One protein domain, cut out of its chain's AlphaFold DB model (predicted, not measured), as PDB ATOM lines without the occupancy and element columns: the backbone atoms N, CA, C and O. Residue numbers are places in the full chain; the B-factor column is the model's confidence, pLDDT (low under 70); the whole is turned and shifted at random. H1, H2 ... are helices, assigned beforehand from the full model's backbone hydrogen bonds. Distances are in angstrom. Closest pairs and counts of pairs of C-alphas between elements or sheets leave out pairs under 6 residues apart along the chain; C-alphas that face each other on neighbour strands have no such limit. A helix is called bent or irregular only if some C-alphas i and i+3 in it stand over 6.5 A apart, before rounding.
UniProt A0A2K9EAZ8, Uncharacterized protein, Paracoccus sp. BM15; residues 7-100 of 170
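What this domain is: This is residues 7 to 100 of the 170 residues of an uncharacterized protein of Paracoccus sp. BM15 (UniProt A0A2K9EAZ8). Two helices, H2 and H3, make a V that meets at the C-terminal end of H2, and a third, H4, runs back from the far end of H3 to cross H2. The first helix, H1, stands at the open end of the V, and its residues 7 to 14 stick out from this three-helix body. The printed part has 94 residues with four named helices, H1 to H4 in order, and no named strand; the class is all helix. It is only just compact, close to loose, with a radius of gyration of the C-alphas of 14.5 A and spans of 43 by 30 by 19 A.

How they stand to each other: H2, residues 29 to 48, touches H4, residues 77 to 94, at a steep tilt of 61 degrees, the same way, with residues 32 to 40 alone against 87 to 94; the closest C-alphas, of Val 36 and Thr 91, are 5.1 A apart. H2 forms a helical hairpin with H3, residues 55 to 72, at a steep tilt of 40 degrees, opposite ways. They touch through residues 43 to 47 and 55 to 58 alone, the closest C-alphas being those of Ile 43 and Pro 55, 6.3 A apart. H3 and H4, also a helical hairpin, touch at a shallow tilt of 34.8 degrees, only just short of steep, opposite ways; their closest C-alphas, of Arg 67 and Ala 80, are 5.1 A apart. The packing of these three helices is only just mostly crossed, with one touching pair of three at a shallow tilt. H1, residues 7 to 24, is close to H3 but not clearly touching, about perpendicular at 75 degrees, with the C-alphas of Ala 22 and Leu 70 closest at 7.7 A. H1 is apart from H2, and only just apart from H4, at 8.3 A between closest C-alphas. Every O i to N i+4 pair is within hydrogen-bond range in H1, H2 and H4, and 11 of 14 are in H3.

Where its parts are: H2 is 28.4 A long from first to last C-alpha, H3 26.5 A, H1 25.9 A and H4 25.5 A. H1 begins at C-alpha 7 (0.423, 20.243, 26.680), and H4 ends at C-alpha 94 (9.389, 48.350, 43.133). H3 is irregular, with C-alphas 57 and 60 7.5 A apart, and has a kink of 35 degrees near residue 62.

The domain as a whole: The C-alphas farthest apart, of Ala 8 and Pro 100, are 47.8 A apart. The printed part has no cut; the links H1 to H2 and H3 to H4 are tight, and H2 to H3 is short. The mean pLDDT of the printed part is 96.5, and no printed residue is under 70.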
ATOM      1  N   GLU A   7       0.837  18.844  26.829       95.69
ATOM      2  CA  GLU A   7       0.423  20.243  26.680       95.69
ATOM      3  C   GLU A   7      -1.006  20.475  27.178       95.69
ATOM      4  O   GLU A   7      -1.247  21.392  27.966       95.69
ATOM      5  N   ALA A   8      -1.945  19.597  26.809       95.12
ATOM      6  CA  ALA A   8      -3.321  19.671  27.290       95.12
ATOM      7  C   ALA A   8      -3.387  19.521  28.819       95.12
ATOM      8  O   ALA A   8      -4.097  20.267  29.498       95.12
ATOM      9  N   LYS A   9      -2.579  18.619  29.401       95.31
ATOM     10  CA  LYS A   9      -2.456  18.495  30.865       95.31
ATOM     11  C   LYS A   9      -1.910  19.776  31.505       95.31
ATOM     12  O   LYS A   9      -2.372  20.163  32.580       95.31
ATOM     13  N   ALA A  10      -0.937  20.439  30.879       95.19
ATOM     14  CA  ALA A  10      -0.379  21.695  31.377       95.19
ATOM     15  C   ALA A  10      -1.398  22.847  31.324       95.19
ATOM     16  O   ALA A  10      -1.513  23.599  32.298       95.19
ATOM     17  N   MET A  11      -2.176  22.950  30.242       95.06
ATOM     18  CA  MET A  11      -3.255  23.936  30.116       95.06
ATOM     19  C   MET A  11      -4.330  23.745  31.190       95.06
ATOM     20  O   MET A  11      -4.601  24.692  31.930       95.06
ATOM     21  N   LEU A  12      -4.829  22.519  31.396       95.19
ATOM     22  CA  LEU A  12      -5.812  22.242  32.454       95.19
ATOM     23  C   LEU A  12      -5.289  22.595  33.853       95.19
ATOM     24  O   LEU A  12      -6.012  23.135  34.689       95.19
ATOM     25  N   ARG A  13      -4.009  22.318  34.138       94.31
ATOM     26  CA  ARG A  13      -3.387  22.703  35.420       94.31
ATOM     27  C   ARG A  13      -3.351  24.220  35.602       94.31
ATOM     28  O   ARG A  13      -3.494  24.699  36.730       94.31
ATOM     29  N   LYS A  14      -3.133  24.972  34.521       93.56
ATOM     30  CA  LYS A  14      -3.115  26.439  34.524       93.56
ATOM     31  C   LYS A  14      -4.516  27.011  34.740       93.56
ATOM     32  O   LYS A  14      -4.652  27.929  35.543       93.56
ATOM     33  N   GLU A  15      -5.531  26.455  34.087       93.75
ATOM     34  CA  GLU A  15      -6.937  26.846  34.264       93.75
ATOM     35  C   GLU A  15      -7.415  26.585  35.689       93.75
ATOM     36  O   GLU A  15      -7.788  27.529  36.379       93.75
ATOM     37  N   ARG A  16      -7.223  25.365  36.208       94.69
ATOM     38  CA  ARG A  16      -7.545  25.039  37.609       94.69
ATOM     39  C   ARG A  16      -6.832  25.943  38.611       94.69
ATOM     40  O   ARG A  16      -7.347  26.221  39.692       94.69
ATOM     41  N   ARG A  17      -5.609  26.391  38.300       93.44
ATOM     42  CA  ARG A  17      -4.900  27.356  39.153       93.44
ATOM     43  C   ARG A  17      -5.594  28.718  39.132       93.44
ATOM     44  O   ARG A  17      -5.778  29.279  40.203       93.44
ATOM     45  N   ARG A  18      -5.997  29.215  37.958       92.88
ATOM     46  CA  ARG A  18      -6.728  30.486  37.823       92.88
ATOM     47  C   ARG A  18      -8.065  30.454  38.553       92.88
ATOM     48  O   ARG A  18      -8.349  31.390  39.284       92.88
ATOM     49  N   GLU A  19      -8.817  29.365  38.421       93.50
ATOM     50  CA  GLU A  19     -10.086  29.173  39.135       93.50
ATOM     51  C   GLU A  19      -9.890  29.208  40.652       93.50
ATOM     52  O   GLU A  19     -10.626  29.884  41.366       93.50
ATOM     53  N   ARG A  20      -8.856  28.528  41.168       95.25
ATOM     54  CA  ARG A  20      -8.534  28.582  42.603       95.25
ATOM     55  C   ARG A  20      -8.117  29.975  43.062       95.25
ATOM     56  O   ARG A  20      -8.512  30.367  44.155       95.25
ATOM     57  N   ASP A  21      -7.319  30.691  42.272       95.06
ATOM     58  CA  ASP A  21      -6.931  32.070  42.586       95.06
ATOM     59  C   ASP A  21      -8.182  32.972  42.630       95.06
ATOM     60  O   ASP A  21      -8.348  33.741  43.575       95.06
ATOM     61  N   ALA A  22      -9.092  32.814  41.659       94.19
ATOM     62  CA  ALA A  22     -10.354  33.552  41.568       94.19
ATOM     63  C   ALA A  22     -11.272  33.289  42.764       94.19
ATOM     64  O   ALA A  22     -11.772  34.231  43.371       94.19
ATOM     65  N   MET A  23     -11.433  32.023  43.161       93.94
ATOM     66  CA  MET A  23     -12.222  31.663  44.343       93.94
ATOM     67  C   MET A  23     -11.632  32.217  45.644       93.94
ATOM     68  O   MET A  23     -12.371  32.493  46.584       93.94
ATOM     69  N   ARG A  24     -10.304  32.358  45.718       95.31
ATOM     70  CA  ARG A  24      -9.608  32.895  46.897       95.31
ATOM     71  C   ARG A  24      -9.526  34.420  46.912       95.31
ATOM     72  O   ARG A  24      -9.141  34.969  47.942       95.31
ATOM     73  N   GLY A  25      -9.768  35.079  45.779       95.12
ATOM     74  CA  GLY A  25      -9.495  36.506  45.608       95.12
ATOM     75  C   GLY A  25      -8.013  36.863  45.784       95.12
ATOM     76  O   GLY A  25      -7.688  37.994  46.134       95.12
ATOM     77  N   LYS A  26      -7.093  35.903  45.599       96.38
ATOM     78  CA  LYS A  26      -5.650  36.093  45.830       96.38
ATOM     79  C   LYS A  26      -4.805  35.383  44.783       96.38
ATOM     80  O   LYS A  26      -5.023  34.214  44.475       96.38
ATOM     81  N   LEU A  27      -3.796  36.087  44.275       96.19
ATOM     82  CA  LEU A  27      -2.787  35.509  43.393       96.19
ATOM     83  C   LEU A  27      -1.739  34.750  44.210       96.19
ATOM     84  O   LEU A  27      -1.314  35.202  45.270       96.19
ATOM     85  N   GLY A  28      -1.260  33.623  43.683       94.94
ATOM     86  CA  GLY A  28      -0.065  32.979  44.230       94.94
ATOM     87  C   GLY A  28       1.165  33.889  44.122       94.94
ATOM     88  O   GLY A  28       1.346  34.563  43.107       94.94
ATOM     89  N   GLU A  29       2.040  33.864  45.130       95.50
ATOM     90  CA  GLU A  29       3.175  34.791  45.271       95.50
ATOM     91  C   GLU A  29       4.060  34.877  44.016       95.50
ATOM     92  O   GLU A  29       4.365  35.966  43.536       95.50
ATOM     93  N   GLY A  30       4.413  33.736  43.415       96.06
ATOM     94  CA  GLY A  30       5.229  33.721  42.196       96.06
ATOM     95  C   GLY A  30       4.544  34.397  41.000       96.06
ATOM     96  O   GLY A  30       5.196  35.092  40.224       96.06
ATOM     97  N   ARG A  31       3.217  34.246  40.864       95.44
ATOM     98  CA  ARG A  31       2.432  34.924  39.817       95.44
ATOM     99  C   ARG A  31       2.321  36.418  40.111       95.44
ATOM    100  O   ARG A  31       2.444  37.207  39.180       95.44
ATOM    101  N   HIS A  32       2.111  36.784  41.373       97.81
ATOM    102  CA  HIS A  32       2.081  38.173  41.816       97.81
ATOM    103  C   HIS A  32       3.401  38.879  41.481       97.81
ATOM    104  O   HIS A  32       3.403  39.852  40.732       97.81
ATOM    105  N   ARG A  33       4.538  38.328  41.926       98.25
ATOM    106  CA  ARG A  33       5.879  38.874  41.662       98.25
ATOM    107  C   ARG A  33       6.161  39.024  40.165       98.25
ATOM    108  O   ARG A  33       6.560  40.094  39.722       98.25
ATOM    109  N   ALA A  34       5.859  37.994  39.373       97.69
ATOM    110  CA  ALA A  34       6.054  38.039  37.925       97.69
ATOM    111  C   ALA A  34       5.195  39.109  37.225       97.69
ATOM    112  O   ALA A  34       5.607  39.648  36.200       97.69
ATOM    113  N   LEU A  35       3.994  39.404  37.736       98.00
ATOM    114  CA  LEU A  35       3.166  40.492  37.213       98.00
ATOM    115  C   LEU A  35       3.727  41.857  37.608       98.00
ATOM    116  O   LEU A  35       3.828  42.714  36.736       98.00
ATOM    117  N   VAL A  36       4.145  42.031  38.864       98.50
ATOM    118  CA  VAL A  36       4.792  43.261  39.349       98.50
ATOM    119  C   VAL A  36       6.031  43.597  38.516       98.50
ATOM    120  O   VAL A  36       6.149  44.716  38.024       98.50
ATOM    121  N   ASP A  37       6.918  42.629  38.270       98.44
ATOM    122  CA  ASP A  37       8.129  42.867  37.472       98.44
ATOM    123  C   ASP A  37       7.794  43.253  36.018       98.44
ATOM    124  O   ASP A  37       8.417  44.150  35.450       98.44
ATOM    125  N   ARG A  38       6.765  42.637  35.416       98.44
ATOM    126  CA  ARG A  38       6.307  42.992  34.060       98.44
ATOM    127  C   ARG A  38       5.682  44.382  34.000       98.44
ATOM    128  O   ARG A  38       5.963  45.118  33.061       98.44
ATOM    129  N   LEU A  39       4.840  44.737  34.969       98.50
ATOM    130  CA  LEU A  39       4.226  46.066  35.046       98.50
ATOM    131  C   LEU A  39       5.297  47.143  35.242       98.50
ATOM    132  O   LEU A  39       5.286  48.152  34.539       98.50
ATOM    133  N   ALA A  40       6.270  46.891  36.123       98.38
ATOM    134  CA  ALA A  40       7.405  47.781  36.333       98.38
ATOM    135  C   ALA A  40       8.213  47.972  35.043       98.38
ATOM    136  O   ALA A  40       8.592  49.097  34.725       98.38
ATOM    137  N   GLN A  41       8.443  46.897  34.280       98.44
ATOM    138  CA  GLN A  41       9.134  46.975  32.995       98.44
ATOM    139  C   GLN A  41       8.360  47.817  31.973       98.44
ATOM    140  O   GLN A  41       8.962  48.670  31.329       98.44
ATOM    141  N   VAL A  42       7.040  47.627  31.854       98.25
ATOM    142  CA  VAL A  42       6.194  48.437  30.958       98.25
ATOM    143  C   VAL A  42       6.313  49.919  31.309       98.25
ATOM    144  O   VAL A  42       6.616  50.723  30.435       98.25
ATOM    145  N   ILE A  43       6.156  50.285  32.584       98.19
ATOM    146  CA  ILE A  43       6.241  51.688  33.019       98.19
ATOM    147  C   ILE A  43       7.628  52.281  32.726       98.19
ATOM    148  O   ILE A  43       7.710  53.416  32.258       98.19
ATOM    149  N   ARG A  44       8.717  51.533  32.961       98.25
ATOM    150  CA  ARG A  44      10.077  51.996  32.625       98.25
ATOM    151  C   ARG A  44      10.228  52.254  31.135       98.25
ATOM    152  O   ARG A  44      10.646  53.342  30.768       98.25
ATOM    153  N   THR A  45       9.824  51.303  30.299       98.38
ATOM    154  CA  THR A  45       9.922  51.432  28.841       98.38
ATOM    155  C   THR A  45       9.106  52.617  28.315       98.38
ATOM    156  O   THR A  45       9.584  53.359  27.462       98.38
ATOM    157  N   GLU A  46       7.902  52.845  28.840       98.25
ATOM    158  CA  GLU A  46       7.070  53.997  28.462       98.25
ATOM    159  C   GLU A  46       7.699  55.334  28.882       98.25
ATOM    160  O   GLU A  46       7.622  56.322  28.144       98.25
ATOM    161  N   ARG A  47       8.359  55.367  30.045       97.44
ATOM    162  CA  ARG A  47       9.061  56.550  30.553       97.44
ATOM    163  C   ARG A  47      10.349  56.836  29.782       97.44
ATOM    164  O   ARG A  47      10.584  57.978  29.411       97.44
ATOM    165  N   GLU A  48      11.161  55.815  29.521       97.75
ATOM    166  CA  GLU A  48      12.390  55.911  28.719       97.75
ATOM    167  C   GLU A  48      12.093  56.384  27.294       97.75
ATOM    168  O   GLU A  48      12.856  57.155  26.720       97.75
ATOM    169  N   ALA A  49      10.942  55.989  26.748       98.25
ATOM    170  CA  ALA A  49      10.466  56.469  25.459       98.25
ATOM    171  C   ALA A  49       9.838  57.878  25.499       98.25
ATOM    172  O   ALA A  49       9.333  58.340  24.477       98.25
ATOM    173  N   GLY A  50       9.805  58.541  26.659       97.81
ATOM    174  CA  GLY A  50       9.267  59.893  26.822       97.81
ATOM    175  C   GLY A  50       7.748  60.015  26.656       97.81
ATOM    176  O   GLY A  50       7.240  61.126  26.542       97.81
ATOM    177  N   ARG A  51       7.000  58.900  26.640       98.00
ATOM    178  CA  ARG A  51       5.531  58.912  26.478       98.00
ATOM    179  C   ARG A  51       4.791  59.265  27.763       98.00
ATOM    180  O   ARG A  51       3.645  59.707  27.717       98.00
ATOM    181  N   ILE A  52       5.443  59.080  28.909       97.75
ATOM    182  CA  ILE A  52       4.922  59.457  30.221       97.75
ATOM    183  C   ILE A  52       5.960  60.251  31.009       97.75
ATOM    184  O   ILE A  52       7.148  59.932  30.988       97.75
ATOM    185  N   ALA A  53       5.497  61.270  31.735       94.12
ATOM    186  CA  ALA A  53       6.359  62.117  32.558       94.12
ATOM    187  C   ALA A  53       6.633  61.496  33.938       94.12
ATOM    188  O   ALA A  53       7.772  61.491  34.408       94.12
ATOM    189  N   VAL A  54       5.599  60.928  34.574       94.00
ATOM    190  CA  VAL A  54       5.701  60.294  35.896       94.00
ATOM    191  C   VAL A  54       5.179  58.851  35.878       94.00
ATOM    192  O   VAL A  54       4.297  58.530  35.076       94.00
ATOM    193  N   PRO A  55       5.677  57.965  36.766       95.19
ATOM    194  CA  PRO A  55       5.251  56.561  36.821       95.19
ATOM    195  C   PRO A  55       3.735  56.359  36.976       95.19
ATOM    196  O   PRO A  55       3.189  55.380  36.473       95.19
ATOM    197  N   PHE A  56       3.048  57.298  37.634       95.50
ATOM    198  CA  PHE A  56       1.611  57.228  37.910       95.50
ATOM    199  C   PHE A  56       0.718  57.494  36.685       95.50
ATOM    200  O   PHE A  56      -0.466  57.167  36.729       95.50
ATOM    201  N   ASN A  57       1.251  58.012  35.567       95.81
ATOM    202  CA  ASN A  57       0.456  58.316  34.363       95.81
ATOM    203  C   ASN A  57      -0.315  57.102  33.816       95.81
ATOM    204  O   ASN A  57      -1.367  57.267  33.200       95.81
ATOM    205  N   LEU A  58       0.199  55.885  34.022       96.75
ATOM    206  CA  LEU A  58      -0.420  54.651  33.529       96.75
ATOM    207  C   LEU A  58      -1.289  53.937  34.568       96.75
ATOM    208  O   LEU A  58      -1.859  52.893  34.253       96.75
ATOM    209  N   GLU A  59      -1.428  54.472  35.784       97.25
ATOM    210  CA  GLU A  59      -2.150  53.805  36.871       97.25
ATOM    211  C   GLU A  59      -3.596  53.475  36.484       97.25
ATOM    212  O   GLU A  59      -4.023  52.327  36.601       97.25
ATOM    213  N   GLY A  60      -4.336  54.460  35.963       97.31
ATOM    214  CA  GLY A  60      -5.736  54.293  35.561       97.31
ATOM    215  C   GLY A  60      -5.926  53.204  34.494       97.31
ATOM    216  O   GLY A  60      -6.636  52.224  34.752       97.31
ATOM    217  N   PRO A  61      -5.280  53.325  33.315       98.00
ATOM    218  CA  PRO A  61      -5.362  52.318  32.260       98.00
ATOM    219  C   PRO A  61      -4.912  50.920  32.705       98.00
ATOM    220  O   PRO A  61      -5.602  49.937  32.421       98.00
ATOM    221  N   LEU A  62      -3.800  50.807  33.445       98.12
ATOM    222  CA  LEU A  62      -3.297  49.515  33.921       98.12
ATOM    223  C   LEU A  62      -4.244  48.885  34.945       98.12
ATOM    224  O   LEU A  62      -4.565  47.703  34.819       98.12
ATOM    225  N   ARG A  63      -4.756  49.658  35.912       98.38
ATOM    226  CA  ARG A  63      -5.720  49.163  36.910       98.38
ATOM    227  C   ARG A  63      -6.977  48.640  36.237       98.38
ATOM    228  O   ARG A  63      -7.436  47.545  36.558       98.38
ATOM    229  N   HIS A  64      -7.509  49.399  35.278       98.38
ATOM    230  CA  HIS A  64      -8.671  48.987  34.502       98.38
ATOM    231  C   HIS A  64      -8.402  47.675  33.755       98.38
ATOM    232  O   HIS A  64      -9.191  46.738  33.872       98.38
ATOM    233  N   ALA A  65      -7.277  47.578  33.041       98.31
ATOM    234  CA  ALA A  65      -6.919  46.393  32.266       98.31
ATOM    235  C   ALA A  65      -6.722  45.144  33.145       98.31
ATOM    236  O   ALA A  65      -7.226  44.069  32.810       98.31
ATOM    237  N   ILE A  66      -6.031  45.279  34.284       98.44
ATOM    238  CA  ILE A  66      -5.822  44.186  35.244       98.44
ATOM    239  C   ILE A  66      -7.165  43.720  35.801       98.44
ATOM    240  O   ILE A  66      -7.478  42.531  35.723       98.44
ATOM    241  N   ARG A  67      -7.986  44.648  36.305       98.56
ATOM    242  CA  ARG A  67      -9.298  44.333  36.876       98.56
ATOM    243  C   ARG A  67     -10.207  43.658  35.853       98.56
ATOM    244  O   ARG A  67     -10.754  42.598  36.137       98.56
ATOM    245  N   ALA A  68     -10.322  44.218  34.648       98.38
ATOM    246  CA  ALA A  68     -11.135  43.644  33.576       98.38
ATOM    247  C   ALA A  68     -10.688  42.216  33.230       98.38
ATOM    248  O   ALA A  68     -11.519  41.327  33.041       98.38
ATOM    249  N   LYS A  69      -9.373  41.974  33.198       97.88
ATOM    250  CA  LYS A  69      -8.817  40.639  32.978       97.88
ATOM    251  C   LYS A  69      -9.151  39.672  34.114       97.88
ATOM    252  O   LYS A  69      -9.563  38.557  33.823       97.88
ATOM    253  N   LEU A  70      -8.999  40.077  35.374       97.62
ATOM    254  CA  LEU A  70      -9.327  39.231  36.527       97.62
ATOM    255  C   LEU A  70     -10.826  38.898  36.576       97.62
ATOM    256  O   LEU A  70     -11.178  37.735  36.749       97.62
ATOM    257  N   CYS A  71     -11.711  39.864  36.313       98.19
ATOM    258  CA  CYS A  71     -13.151  39.601  36.206       98.19
ATOM    259  C   CYS A  71     -13.461  38.564  35.112       98.19
ATOM    260  O   CYS A  71     -14.255  37.655  35.334       98.19
ATOM    261  N   ARG A  72     -12.792  38.639  33.951       97.00
ATOM    262  CA  ARG A  72     -12.915  37.620  32.888       97.00
ATOM    263  C   ARG A  72     -12.361  36.250  33.292       97.00
ATOM    264  O   ARG A  72     -12.783  35.246  32.734       97.00
ATOM    265  N   GLU A  73     -11.430  36.196  34.244       95.62
ATOM    266  CA  GLU A  73     -10.935  34.954  34.855       95.62
ATOM    267  C   GLU A  73     -11.870  34.423  35.968       95.62
ATOM    268  O   GLU A  73     -11.528  33.438  36.619       95.62
ATOM    269  N   GLY A  74     -13.035  35.048  36.191       96.62
ATOM    270  CA  GLY A  74     -14.051  34.601  37.151       96.62
ATOM    271  C   GLY A  74     -13.932  35.216  38.547       96.62
ATOM    272  O   GLY A  74     -14.567  34.737  39.484       96.62
ATOM    273  N   TRP A  75     -13.117  36.258  38.715       98.12
ATOM    274  CA  TRP A  75     -12.992  36.948  39.999       98.12
ATOM    275  C   TRP A  75     -14.230  37.791  40.300       98.12
ATOM    276  O   TRP A  75     -14.823  38.392  39.401       98.12
ATOM    277  N   ARG A  76     -14.570  37.914  41.590       98.00
ATOM    278  CA  ARG A  76     -15.530  38.928  42.044       98.00
ATOM    279  C   ARG A  76     -14.955  40.313  41.784       98.00
ATOM    280  O   ARG A  76     -13.751  40.530  41.905       98.00
ATOM    281  N   TRP A  77     -15.827  41.263  41.464       98.06
ATOM    282  CA  TRP A  77     -15.405  42.618  41.115       98.06
ATOM    283  C   TRP A  77     -14.589  43.292  42.233       98.06
ATOM    284  O   TRP A  77     -13.556  43.894  41.943       98.06
ATOM    285  N   SER A  78     -15.006  43.138  43.497       98.06
ATOM    286  CA  SER A  78     -14.305  43.688  44.669       98.06
ATOM    287  C   SER A  78     -12.886  43.139  44.804       98.06
ATOM    288  O   SER A  78     -11.941  43.905  44.980       98.06
ATOM    289  N   ASP A  79     -12.731  41.823  44.656       98.31
ATOM    290  CA  ASP A  79     -11.452  41.129  44.825       98.31
ATOM    291  C   ASP A  79     -10.509  41.449  43.661       98.31
ATOM    292  O   ASP A  79      -9.310  41.649  43.850       98.31
ATOM    293  N   ALA A  80     -11.057  41.552  42.447       98.31
ATOM    294  CA  ALA A  80     -10.320  41.974  41.265       98.31
ATOM    295  C   ALA A  80      -9.823  43.425  41.379       98.31
ATOM    296  O   ALA A  80      -8.689  43.705  40.991       98.31
ATOM    297  N   ASP A  81     -10.644  44.350  41.893       98.50
ATOM    298  CA  ASP A  81     -10.232  45.743  42.102       98.50
ATOM    299  C   ASP A  81      -9.178  45.878  43.205       98.50
ATOM    300  O   ASP A  81      -8.196  46.599  43.016       98.50
ATOM    301  N   ALA A  82      -9.350  45.159  44.320       98.12
ATOM    302  CA  ALA A  82      -8.378  45.117  45.408       98.12
ATOM    303  C   ALA A  82      -7.030  44.561  44.925       98.12
ATOM    304  O   ALA A  82      -6.009  45.225  45.055       98.12
ATOM    305  N   MET A  83      -7.030  43.410  44.245       98.38
ATOM    306  CA  MET A  83      -5.808  42.812  43.695       98.38
ATOM    307  C   MET A  83      -5.138  43.699  42.637       98.38
ATOM    308  O   MET A  83      -3.912  43.751  42.553       98.38
ATOM    309  N   ALA A  84      -5.917  44.402  41.808       98.44
ATOM    310  CA  ALA A  84      -5.363  45.342  40.836       98.44
ATOM    311  C   ALA A  84      -4.659  46.524  41.519       98.44
ATOM    312  O   ALA A  84      -3.617  46.962  41.036       98.44
ATOM    313  N   ARG A  85      -5.210  47.016  42.636       98.00
ATOM    314  CA  ARG A  85      -4.591  48.053  43.469       98.00
ATOM    315  C   ARG A  85      -3.302  47.544  44.108       98.00
ATOM    316  O   ARG A  85      -2.263  48.149  43.879       98.00
ATOM    317  N   ASP A  86      -3.347  46.386  44.763       97.94
ATOM    318  CA  ASP A  86      -2.180  45.770  45.410       97.94
ATOM    319  C   ASP A  86      -1.021  45.544  44.423       97.94
ATOM    320  O   ASP A  86       0.137  45.843  44.723       97.94
ATOM    321  N   LEU A  87      -1.324  45.060  43.210       98.38
ATOM    322  CA  LEU A  87      -0.325  44.871  42.155       98.38
ATOM    323  C   LEU A  87       0.336  46.188  41.742       98.38
ATOM    324  O   LEU A  87       1.545  46.211  41.506       98.38
ATOM    325  N   LEU A  88      -0.436  47.271  41.620       98.12
ATOM    326  CA  LEU A  88       0.095  48.579  41.241       98.12
ATOM    327  C   LEU A  88       0.882  49.219  42.380       98.12
ATOM    328  O   LEU A  88       1.981  49.698  42.125       98.12
ATOM    329  N   ASP A  89       0.405  49.131  43.619       97.00
ATOM    330  CA  ASP A  89       1.132  49.611  44.797       97.00
ATOM    331  C   ASP A  89       2.487  48.902  44.921       97.00
ATOM    332  O   ASP A  89       3.534  49.543  45.033       97.00
ATOM    333  N   ALA A  90       2.509  47.571  44.785       97.69
ATOM    334  CA  ALA A  90       3.750  46.800  44.748       97.69
ATOM    335  C   ALA A  90       4.651  47.190  43.561       97.69
ATOM    336  O   ALA A  90       5.875  47.224  43.700       97.69
ATOM    337  N   THR A  91       4.065  47.511  42.405       98.12
ATOM    338  CA  THR A  91       4.796  47.982  41.219       98.12
ATOM    339  C   THR A  91       5.430  49.352  41.447       98.12
ATOM    340  O   THR A  91       6.601  49.538  41.120       98.12
ATOM    341  N   PHE A  92       4.713  50.306  42.038       97.50
ATOM    342  CA  PHE A  92       5.246  51.635  42.336       97.50
ATOM    343  C   PHE A  92       6.329  51.578  43.411       97.50
ATOM    344  O   PHE A  92       7.402  52.148  43.213       97.50
ATOM    345  N   ASN A  93       6.129  50.773  44.458       96.75
ATOM    346  CA  ASN A  93       7.161  50.500  45.459       96.75
ATOM    347  C   ASN A  93       8.424  49.899  44.823       96.75
ATOM    348  O   ASN A  93       9.537  50.334  45.112       96.75
ATOM    349  N   ARG A  94       8.272  48.944  43.893       97.50
ATOM    350  CA  ARG A  94       9.389  48.350  43.133       97.50
ATOM    351  C   ARG A  94      10.158  49.389  42.311       97.50
ATOM    352  O   ARG A  94      11.358  49.223  42.102       97.50
ATOM    353  N   LEU A  95       9.476  50.418  41.812       97.56
ATOM    354  CA  LEU A  95      10.065  51.517  41.042       97.56
ATOM    355  C   LEU A  95      10.635  52.641  41.924       97.56
ATOM    356  O   LEU A  95      11.196  53.587  41.375       97.56
ATOM    357  N   GLY A  96      10.483  52.566  43.252       96.81
ATOM    358  CA  GLY A  96      10.818  53.666  44.163       96.81
ATOM    359  C   GLY A  96       9.937  54.904  43.956       96.81
ATOM    360  O   GLY A  96      10.343  56.018  44.275       96.81
ATOM    361  N   ALA A  97       8.754  54.730  43.360       95.19
ATOM    362  CA  ALA A  97       7.809  55.809  43.131       95.19
ATOM    363  C   ALA A  97       6.930  55.978  44.373       95.19
ATOM    364  O   ALA A  97       6.123  55.107  44.696       95.19
ATOM    365  N   HIS A  98       7.067  57.116  45.048       90.19
ATOM    366  CA  HIS A  98       6.226  57.485  46.179       90.19
ATOM    367  C   HIS A  98       5.128  58.434  45.712       90.19
ATOM    368  O   HIS A  98       5.392  59.380  44.967       90.19
ATOM    369  N   ARG A  99       3.886  58.162  46.120       86.06
ATOM    370  CA  ARG A  99       2.781  59.078  45.844       86.06
ATOM    371  C   ARG A  99       2.981  60.324  46.715       86.06
ATOM    372  O   ARG A  99       3.138  60.154  47.926       86.06
ATOM    373  N   PRO A 100       2.974  61.536  46.136       82.25
ATOM    374  CA  PRO A 100       3.009  62.742  46.942       82.25
ATOM    375  C   PRO A 100       1.791  62.759  47.873       82.25
ATOM    376  O   PRO A 100       0.705  62.301  47.485       82.25
TER     377      PRO A 100